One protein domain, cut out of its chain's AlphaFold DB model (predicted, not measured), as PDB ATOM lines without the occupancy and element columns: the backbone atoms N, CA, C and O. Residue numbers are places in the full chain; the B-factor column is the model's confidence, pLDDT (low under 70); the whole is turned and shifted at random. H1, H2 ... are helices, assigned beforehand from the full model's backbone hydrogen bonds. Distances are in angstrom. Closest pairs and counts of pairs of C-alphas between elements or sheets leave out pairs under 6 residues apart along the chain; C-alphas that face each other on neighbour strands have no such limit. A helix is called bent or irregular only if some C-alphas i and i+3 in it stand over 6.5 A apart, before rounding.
ATOM      1  N   HIS A   2     240.065 137.866 150.071       90.38
ATOM      2  CA  HIS A   2     238.686 138.314 149.841       90.38
ATOM      3  C   HIS A   2     237.731 137.145 150.104       90.38
ATOM      4  O   HIS A   2     238.014 136.026 149.684       90.38
ATOM      5  N   PHE A   3     236.639 137.394 150.825       91.75
ATOM      6  CA  PHE A   3     235.612 136.402 151.131       91.75
ATOM      7  C   PHE A   3     234.253 136.980 150.748       91.75
ATOM      8  O   PHE A   3     233.916 138.085 151.174       91.75
ATOM      9  N   GLU A   4     233.492 136.236 149.951       94.25
ATOM     10  CA  GLU A   4     232.211 136.675 149.407       94.25
ATOM     11  C   GLU A   4     231.133 135.621 149.695       94.25
ATOM     12  O   GLU A   4     231.357 134.424 149.515       94.25
ATOM     13  N   VAL A   5     229.959 136.061 150.158       94.62
ATOM     14  CA  VAL A   5     228.786 135.193 150.331       94.62
ATOM     15  C   VAL A   5     227.918 135.303 149.087       94.62
ATOM     16  O   VAL A   5     227.453 136.395 148.753       94.62
ATOM     17  N   ILE A   6     227.685 134.162 148.440       95.00
ATOM     18  CA  ILE A   6     226.927 134.041 147.195       95.00
ATOM     19  C   ILE A   6     225.666 133.218 147.472       95.00
ATOM     20  O   ILE A   6     225.751 132.144 148.073       95.00
ATOM     21  N   ALA A   7     224.500 133.710 147.053       95.44
ATOM     22  CA  ALA A   7     223.219 133.033 147.276       95.44
ATOM     23  C   ALA A   7     222.245 133.227 146.102       95.44
ATOM     24  O   ALA A   7     222.541 133.905 145.127       95.44
ATOM     25  N   GLU A   8     221.048 132.647 146.189       95.25
ATOM     26  CA  GLU A   8     220.016 132.807 145.153       95.25
ATOM     27  C   GLU A   8     219.495 134.253 145.059       95.25
ATOM     28  O   GLU A   8     219.186 134.738 143.976       95.25
ATOM     29  N   LYS A   9     219.388 134.957 146.195       94.25
ATOM     30  CA  LYS A   9     218.762 136.286 146.299       94.25
ATOM     31  C   LYS A   9     219.633 137.220 147.135       94.25
ATOM     32  O   LYS A   9     220.312 136.765 148.046       94.25
ATOM     33  N   LYS A  10     219.541 138.531 146.883       94.62
ATOM     34  CA  LYS A  10     220.214 139.594 147.666       94.62
ATOM     35  C   LYS A  10     219.691 139.747 149.098       94.62
ATOM     36  O   LYS A  10     220.334 140.393 149.919       94.62
ATOM     37  N   ALA A  11     218.506 139.209 149.391       92.94
ATOM     38  CA  ALA A  11     217.946 139.256 150.735       92.94
ATOM     39  C   ALA A  11     218.866 138.509 151.723       92.94
ATOM     40  O   ALA A  11     219.424 137.474 151.350       92.94
ATOM     41  N   PRO A  12     219.004 138.986 152.974       92.19
ATOM     42  CA  PRO A  12     219.786 138.285 153.983       92.19
ATOM     43  C   PRO A  12     219.357 136.822 154.141       92.19
ATOM     44  O   PRO A  12     218.162 136.515 154.204       92.19
ATOM     45  N   VAL A  13     220.331 135.916 154.216       89.56
ATOM     46  CA  VAL A  13     220.081 134.476 154.353       89.56
ATOM     47  C   VAL A  13     220.119 134.097 155.827       89.56
ATOM     48  O   VAL A  13     221.130 134.275 156.507       89.56
ATOM     49  N   SER A  14     219.005 133.555 156.318       86.94
ATOM     50  CA  SER A  14     218.912 133.045 157.682       86.94
ATOM     51  C   SER A  14     219.596 131.686 157.813       86.94
ATOM     52  O   SER A  14     219.453 130.808 156.964       86.94
ATOM     53  N   THR A  15     220.302 131.503 158.923       85.25
ATOM     54  CA  THR A  15     220.873 130.212 159.340       85.25
ATOM     55  C   THR A  15     219.961 129.454 160.305       85.25
ATOM     56  O   THR A  15     220.288 128.334 160.702       85.25
ATOM     57  N   ILE A  16     218.809 130.032 160.673       84.06
ATOM     58  CA  ILE A  16     217.825 129.349 161.515       84.06
ATOM     59  C   ILE A  16     217.341 128.108 160.778       84.06
ATOM     60  O   ILE A  16     216.848 128.158 159.648       84.06
ATOM     61  N   ALA A  17     217.484 126.970 161.445       73.25
ATOM     62  CA  ALA A  17     217.053 125.711 160.897       73.25
ATOM     63  C   ALA A  17     215.530 125.609 160.891       73.25
ATOM     64  O   ALA A  17     214.925 125.432 161.945       73.25
ATOM     65  N   SER A  18     214.927 125.632 159.698       70.06
ATOM     66  CA  SER A  18     213.471 125.531 159.497       70.06
ATOM     67  C   SER A  18     212.855 124.253 160.076       70.06
ATOM     68  O   SER A  18     211.645 124.169 160.235       70.06
ATOM     69  N   ILE A  19     213.684 123.246 160.370       68.88
ATOM     70  CA  ILE A  19     213.271 121.967 160.958       68.88
ATOM     71  C   ILE A  19     213.494 121.893 162.479       68.88
ATOM     72  O   ILE A  19     213.465 120.807 163.052       68.88
ATOM     73  N   SER A  20     213.781 123.022 163.126       72.31
ATOM     74  CA  SER A  20     214.005 123.117 164.569       72.31
ATOM     75  C   SER A  20     213.163 124.243 165.159       72.31
ATOM     76  O   SER A  20     212.949 125.258 164.504       72.31
ATOM     77  N   ASN A  21     212.785 124.122 166.432       81.56
ATOM     78  CA  ASN A  21     212.200 125.230 167.198       81.56
ATOM     79  C   ASN A  21     213.286 126.209 167.699       81.56
ATOM     80  O   ASN A  21     213.133 126.814 168.759       81.56
ATOM     81  N   SER A  22     214.417 126.322 166.987       82.31
ATOM     82  CA  SER A  22     215.501 127.225 167.371       82.31
ATOM     83  C   SER A  22     215.063 128.673 167.190       82.31
ATOM     84  O   SER A  22     214.688 129.088 166.095       82.31
ATOM     85  N   THR A  23     215.170 129.456 168.257       83.44
ATOM     86  CA  THR A  23     214.993 130.915 168.239       83.44
ATOM     87  C   THR A  23     216.318 131.657 168.072       83.44
ATOM     88  O   THR A  23     216.341 132.885 168.035       83.44
ATOM     89  N   PHE A  24     217.427 130.922 167.955       84.62
ATOM     90  CA  PHE A  24     218.758 131.470 167.748       84.62
ATOM     91  C   PHE A  24     219.261 131.160 166.337       84.62
ATOM     92  O   PHE A  24     219.165 130.026 165.854       84.62
ATOM     93  N   GLY A  25     219.833 132.175 165.693       86.94
ATOM     94  CA  GLY A  25     220.522 132.060 164.418       86.94
ATOM     95  C   GLY A  25     221.080 133.402 163.955       86.94
ATOM     96  O   GLY A  25     220.801 134.454 164.525       86.94
ATOM     97  N   GLN A  26     221.887 133.345 162.907       90.00
ATOM     98  CA  GLN A  26     222.442 134.501 162.208       90.00
ATOM     99  C   GLN A  26     221.644 134.805 160.937       90.00
ATOM    100  O   GLN A  26     221.100 133.894 160.309       90.00
ATOM    101  N   SER A  27     221.659 136.076 160.536       91.62
ATOM    102  CA  SER A  27     221.194 136.556 159.235       91.62
ATOM    103  C   SER A  27     222.389 137.144 158.488       91.62
ATOM    104  O   SER A  27     223.001 138.103 158.962       91.62
ATOM    105  N   VAL A  28     222.778 136.523 157.376       91.38
ATOM    106  CA  VAL A  28     224.025 136.835 156.661       91.38
ATOM    107  C   VAL A  28     223.722 137.670 155.422       91.38
ATOM    108  O   VAL A  28     222.855 137.311 154.626       91.38
ATOM    109  N   ILE A  29     224.443 138.781 155.252       94.06
ATOM    110  CA  ILE A  29     224.320 139.650 154.076       94.06
ATOM    111  C   ILE A  29     224.926 138.949 152.859       94.06
ATOM    112  O   ILE A  29     226.031 138.410 152.923       94.06
ATOM    113  N   VAL A  30     224.195 138.984 151.747       95.88
ATOM    114  CA  VAL A  30     224.614 138.407 150.468       95.88
ATOM    115  C   VAL A  30     225.300 139.480 149.634       95.88
ATOM    116  O   VAL A  30     224.745 140.560 149.426       95.88
ATOM    117  N   ALA A  31     226.500 139.181 149.149       95.31
ATOM    118  CA  ALA A  31     227.273 140.111 148.334       95.31
ATOM    119  C   ALA A  31     226.851 140.049 146.858       95.31
ATOM    120  O   ALA A  31     226.509 141.081 146.272       95.31
ATOM    121  N   SER A  32     226.772 138.844 146.291       95.44
ATOM    122  CA  SER A  32     226.294 138.606 144.925       95.44
ATOM    123  C   SER A  32     225.288 137.468 144.852       95.44
ATOM    124  O   SER A  32     225.287 136.543 145.672       95.44
ATOM    125  N   THR A  33     224.399 137.541 143.865       96.81
ATOM    126  CA  THR A  33     223.588 136.378 143.499       96.81
ATOM    127  C   THR A  33     224.403 135.378 142.674       96.81
ATOM    128  O   THR A  33     225.471 135.713 142.158       96.81
ATOM    129  N   TYR A  34     223.899 134.152 142.509       96.12
ATOM    130  CA  TYR A  34     224.521 133.162 141.620       96.12
ATOM    131  C   TYR A  34     224.736 133.702 140.194       96.12
ATOM    132  O   TYR A  34     225.828 133.547 139.649       96.12
ATOM    133  N   ASP A  35     223.731 134.373 139.624       95.75
ATOM    134  CA  ASP A  35     223.797 134.924 138.265       95.75
ATOM    135  C   ASP A  35     224.754 136.120 138.178       95.75
ATOM    136  O   ASP A  35     225.544 136.213 137.239       95.75
ATOM    137  N   GLU A  36     224.739 137.003 139.183       96.44
ATOM    138  CA  GLU A  36     225.681 138.123 139.266       96.44
ATOM    139  C   GLU A  36     227.128 137.631 139.353       96.44
ATOM    140  O   GLU A  36     228.005 138.184 138.690       96.44
ATOM    141  N   TYR A  37     227.391 136.588 140.148       95.81
ATOM    142  CA  TYR A  37     228.736 136.036 140.273       95.81
ATOM    143  C   TYR A  37     229.215 135.437 138.949       95.81
ATOM    144  O   TYR A  37     230.308 135.777 138.496       95.81
ATOM    145  N   ILE A  38     228.386 134.608 138.300       93.62
ATOM    146  CA  ILE A  38     228.709 134.019 136.993       93.62
ATOM    147  C   ILE A  38     228.977 135.119 135.955       93.62
ATOM    148  O   ILE A  38     229.976 135.044 135.245       93.62
ATOM    149  N   GLY A  39     228.134 136.154 135.898       94.75
ATOM    150  CA  GLY A  39     228.295 137.268 134.958       94.75
ATOM    151  C   GLY A  39     229.475 138.198 135.260       94.75
ATOM    152  O   GLY A  39     229.886 138.956 134.388       94.75
ATOM    153  N   SER A  40     230.026 138.158 136.476       92.88
ATOM    154  CA  SER A  40     231.155 139.009 136.871       92.88
ATOM    155  C   SER A  40     232.519 138.510 136.393       92.88
ATOM    156  O   SER A  40     233.490 139.258 136.489       92.88
ATOM    157  N   GLU A  41     232.607 137.248 135.954       86.44
ATOM    158  CA  GLU A  41     233.853 136.567 135.555       86.44
ATOM    159  C   GLU A  41     234.992 136.664 136.593       86.44
ATOM    160  O   GLU A  41     236.171 136.473 136.283       86.44
ATOM    161  N   LYS A  42     234.654 136.941 137.860       90.62
ATOM    162  CA  LYS A  42     235.625 136.989 138.951       90.62
ATOM    163  C   LYS A  42     236.275 135.609 139.136       90.62
ATOM    164  O   LYS A  42     235.572 134.596 139.107       90.62
ATOM    165  N   PRO A  43     237.591 135.542 139.405       91.50
ATOM    166  CA  PRO A  43     238.245 134.276 139.715       91.50
ATOM    167  C   PRO A  43     237.711 133.679 141.029       91.50
ATOM    168  O   PRO A  43     237.482 134.398 142.006       91.50
ATOM    169  N   LEU A  44     237.539 132.352 141.051       91.62
ATOM    170  CA  LEU A  44     237.145 131.572 142.229       91.62
ATOM    171  C   LEU A  44     238.276 130.631 142.643       91.62
ATOM    172  O   LEU A  44     238.512 129.615 141.988       91.62
ATOM    173  N   ASP A  45     238.931 130.929 143.763       93.31
ATOM    174  CA  ASP A  45     239.998 130.067 144.285       93.31
ATOM    175  C   ASP A  45     239.438 128.896 145.107       93.31
ATOM    176  O   ASP A  45     239.884 127.754 144.987       93.31
ATOM    177  N   VAL A  46     238.446 129.177 145.960       93.31
ATOM    178  CA  VAL A  46     237.871 128.214 146.905       93.31
ATOM    179  C   VAL A  46     236.358 128.384 146.975       93.31
ATOM    180  O   VAL A  46     235.862 129.464 147.287       93.31
ATOM    181  N   LEU A  47     235.627 127.285 146.774       93.81
ATOM    182  CA  LEU A  47     234.190 127.206 147.027       93.81
ATOM    183  C   LEU A  47     233.908 126.384 148.282       93.81
ATOM    184  O   LEU A  47     234.216 125.194 148.344       93.81
ATOM    185  N   ILE A  48     233.254 127.007 149.258       93.88
ATOM    186  CA  ILE A  48     232.765 126.328 150.459       93.88
ATOM    187  C   ILE A  48     231.263 126.106 150.305       93.88
ATOM    188  O   ILE A  48     230.495 127.060 150.215       93.88
ATOM    189  N   VAL A  49     230.835 124.841 150.309       92.44
ATOM    190  CA  VAL A  49     229.413 124.471 150.296       92.44
ATOM    191  C   VAL A  49     228.999 124.057 151.712       92.44
ATOM    192  O   VAL A  49     229.393 122.976 152.162       92.44
ATOM    193  N   PRO A  50     228.226 124.881 152.442       89.88
ATOM    194  CA  PRO A  50     227.804 124.540 153.793       89.88
ATOM    195  C   PRO A  50     226.850 123.337 153.798       89.88
ATOM    196  O   PRO A  50     225.939 123.209 152.977       89.88
ATOM    197  N   GLY A  51     227.067 122.437 154.756       86.69
ATOM    198  CA  GLY A  51     226.186 121.301 155.017       86.69
ATOM    199  C   GLY A  51     225.035 121.648 155.966       86.69
ATOM    200  O   GLY A  51     224.824 122.797 156.331       86.69
ATOM    201  N   GLY A  52     224.309 120.619 156.402       83.12
ATOM    202  CA  GLY A  52     223.189 120.751 157.336       83.12
ATOM    203  C   GLY A  52     221.851 120.352 156.719       83.12
ATOM    204  O   GLY A  52     221.706 120.160 155.514       83.12
ATOM    205  N   CYS A  53     220.852 120.145 157.568       79.56
ATOM    206  CA  CYS A  53     219.481 119.886 157.133       79.56
ATOM    207  C   CYS A  53     218.839 121.125 156.495       79.56
ATOM    208  O   CYS A  53     218.146 121.008 155.488       79.56
ATOM    209  N   SER A  54     219.129 122.300 157.041       79.94
ATOM    210  CA  SER A  54     218.497 123.572 156.682       79.94
ATOM    211  C   SER A  54     218.972 124.147 155.357       79.94
ATOM    212  O   SER A  54     218.308 125.007 154.800       79.94
ATOM    213  N   THR A  55     220.087 123.652 154.816       84.00
ATOM    214  CA  THR A  55     220.583 124.064 153.497       84.00
ATOM    215  C   THR A  55     219.890 123.325 152.351       84.00
ATOM    216  O   THR A  55     220.025 123.704 151.191       84.00
ATOM    217  N   ARG A  56     219.108 122.275 152.645       85.38
ATOM    218  CA  ARG A  56     218.466 121.428 151.626       85.38
ATOM    219  C   ARG A  56     217.468 122.165 150.723       85.38
ATOM    220  O   ARG A  56     217.505 121.887 149.525       85.38
ATOM    221  N   PRO A  57     216.629 123.100 151.215       87.88
ATOM    222  CA  PRO A  57     215.737 123.876 150.350       87.88
ATOM    223  C   PRO A  57     216.469 124.704 149.286       87.88
ATOM    224  O   PRO A  57     215.890 124.974 148.243       87.88
ATOM    225  N   ALA A  58     217.743 125.054 149.505       88.38
ATOM    226  CA  ALA A  58     218.549 125.819 148.552       88.38
ATOM    227  C   ALA A  58     219.170 124.960 147.432       88.38
ATOM    228  O   ALA A  58     219.700 125.507 146.467       88.38
ATOM    229  N   ILE A  59     219.123 123.621 147.526       90.38
ATOM    230  CA  ILE A  59     219.760 122.716 146.549       90.38
ATOM    231  C   ILE A  59     219.277 122.952 145.105       90.38
ATOM    232  O   ILE A  59     220.139 122.992 144.226       90.38
ATOM    233  N   PRO A  60     217.967 123.119 144.819       94.06
ATOM    234  CA  PRO A  60     217.497 123.344 143.452       94.06
ATOM    235  C   PRO A  60     218.119 124.578 142.785       94.06
ATOM    236  O   PRO A  60     218.438 124.518 141.602       94.06
ATOM    237  N   ALA A  61     218.351 125.654 143.545       93.19
ATOM    238  CA  ALA A  61     218.980 126.877 143.046       93.19
ATOM    239  C   ALA A  61     220.520 126.803 143.039       93.19
ATOM    240  O   ALA A  61     221.164 127.300 142.120       93.19
ATOM    241  N   ALA A  62     221.128 126.154 144.036       92.81
ATOM    242  CA  ALA A  62     222.584 126.079 144.169       92.81
ATOM    243  C   ALA A  62     223.239 125.065 143.214       92.81
ATOM    244  O   ALA A  62     224.376 125.261 142.786       92.81
ATOM    245  N   ALA A  63     222.563 123.961 142.876       91.31
ATOM    246  CA  ALA A  63     223.158 122.910 142.049       91.31
ATOM    247  C   ALA A  63     223.538 123.377 140.624       91.31
ATOM    248  O   ALA A  63     224.644 123.043 140.186       91.31
ATOM    249  N   PRO A  64     222.706 124.163 139.905       92.38
ATOM    250  CA  PRO A  64     223.094 124.766 138.629       92.38
ATOM    251  C   PRO A  64     224.315 125.682 138.752       92.38
ATOM    252  O   PRO A  64     225.232 125.567 137.942       92.38
ATOM    253  N   PHE A  65     224.368 126.515 139.796       93.25
ATOM    254  CA  PHE A  65     225.510 127.388 140.067       93.25
ATOM    255  C   PHE A  65     226.800 126.585 140.263       93.25
ATOM    256  O   PHE A  65     227.776 126.816 139.556       93.25
ATOM    257  N   ILE A  66     226.789 125.578 141.149       92.00
ATOM    258  CA  ILE A  66     227.958 124.716 141.402       92.00
ATOM    259  C   ILE A  66     228.418 124.036 140.108       92.00
ATOM    260  O   ILE A  66     229.617 123.930 139.864       92.00
ATOM    261  N   LYS A  67     227.482 123.594 139.261       89.75
ATOM    262  CA  LYS A  67     227.808 123.007 137.958       89.75
ATOM    263  C   LYS A  67     228.406 124.037 136.993       89.75
ATOM    264  O   LYS A  67     229.262 123.663 136.205       89.75
ATOM    265  N   ALA A  68     227.986 125.298 137.036       90.06
ATOM    266  CA  ALA A  68     228.562 126.350 136.201       90.06
ATOM    267  C   ALA A  68     230.004 126.683 136.621       90.06
ATOM    268  O   ALA A  68     230.886 126.735 135.768       90.06
ATOM    269  N   VAL A  69     230.266 126.825 137.927       89.69
ATOM    270  CA  VAL A  69     231.613 127.149 138.437       89.69
ATOM    271  C   VAL A  69     232.560 125.941 138.466       89.69
ATOM    272  O   VAL A  69     233.770 126.093 138.323       89.69
ATOM    273  N   TYR A  70     232.023 124.722 138.595       86.56
ATOM    274  CA  TYR A  70     232.765 123.460 138.534       86.56
ATOM    275  C   TYR A  70     232.077 122.471 137.570       86.56
ATOM    276  O   TYR A  70     231.393 121.542 138.010       86.56
ATOM    277  N   PRO A  71     232.300 122.594 136.248       74.81
ATOM    278  CA  PRO A  71     231.570 121.849 135.208       74.81
ATOM    279  C   PRO A  71     231.807 120.336 135.170       74.81
ATOM    280  O   PRO A  71     231.151 119.620 134.411       74.81
ATOM    281  N   ARG A  72     232.704 119.806 136.008       73.31
ATOM    282  CA  ARG A  72     232.939 118.363 136.110       73.31
ATOM    283  C   ARG A  72     231.753 117.678 136.791       73.31
ATOM    284  O   ARG A  72     231.589 117.730 138.010       73.31
TER     285      ARG A  72
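AT A GLANCE: This is residues 2 to 72 of the 119 residues of an uncharacterized protein of Periconia macrospinosa (UniProt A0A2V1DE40). With little regular structure, the model is mostly looped chain: residues 2 to 33 fold back on themselves in a long loop, with Asn 21 at one far end, and lead into short H1, which lies side by side with longer H2. Two short pairings tie that loop, residues 6 to 7 with 32 to 33, parallel, and 13 to 14 with 27 to 28, antiparallel. The printed part has 71 residues, two named helices, H1 then H2, and no named strand; its class is all helix, with only 20 residues in named elements. It is only just compact, close to loose, with a radius of gyration of the C-alphas of 13.0 A, and elongated, spanning 40 by 24 by 18 A.

IN THESE COORDINATES: H1, residues 34 to 39, begins at C-alpha 34 (224.521, 133.162, 141.620) and is 8.7 A long. H2, residues 56 to 69, is 19.5 A long and ends at C-alpha 69 (231.613, 127.149, 138.437); it is irregular, with C-alphas 57 and 60 7.1 A apart.

HOW THE PARTS SIT: H1 and H2 touch, their closest C-alphas, of Tyr 34 and Phe 65, 6.1 A apart. They run the same way at a shallow tilt of 15 degrees. Every O i to N i+4 pair is within hydrogen-bond range in H1, and 6 of 10 in H2.

THE WHOLE: The C-alphas farthest apart, of Asn 21 and Glu 41, are 40.0 A apart. The printed part has no cut, and 16 residues make the long link from H1 to H2. Residue 19 alone has pLDDT under 70.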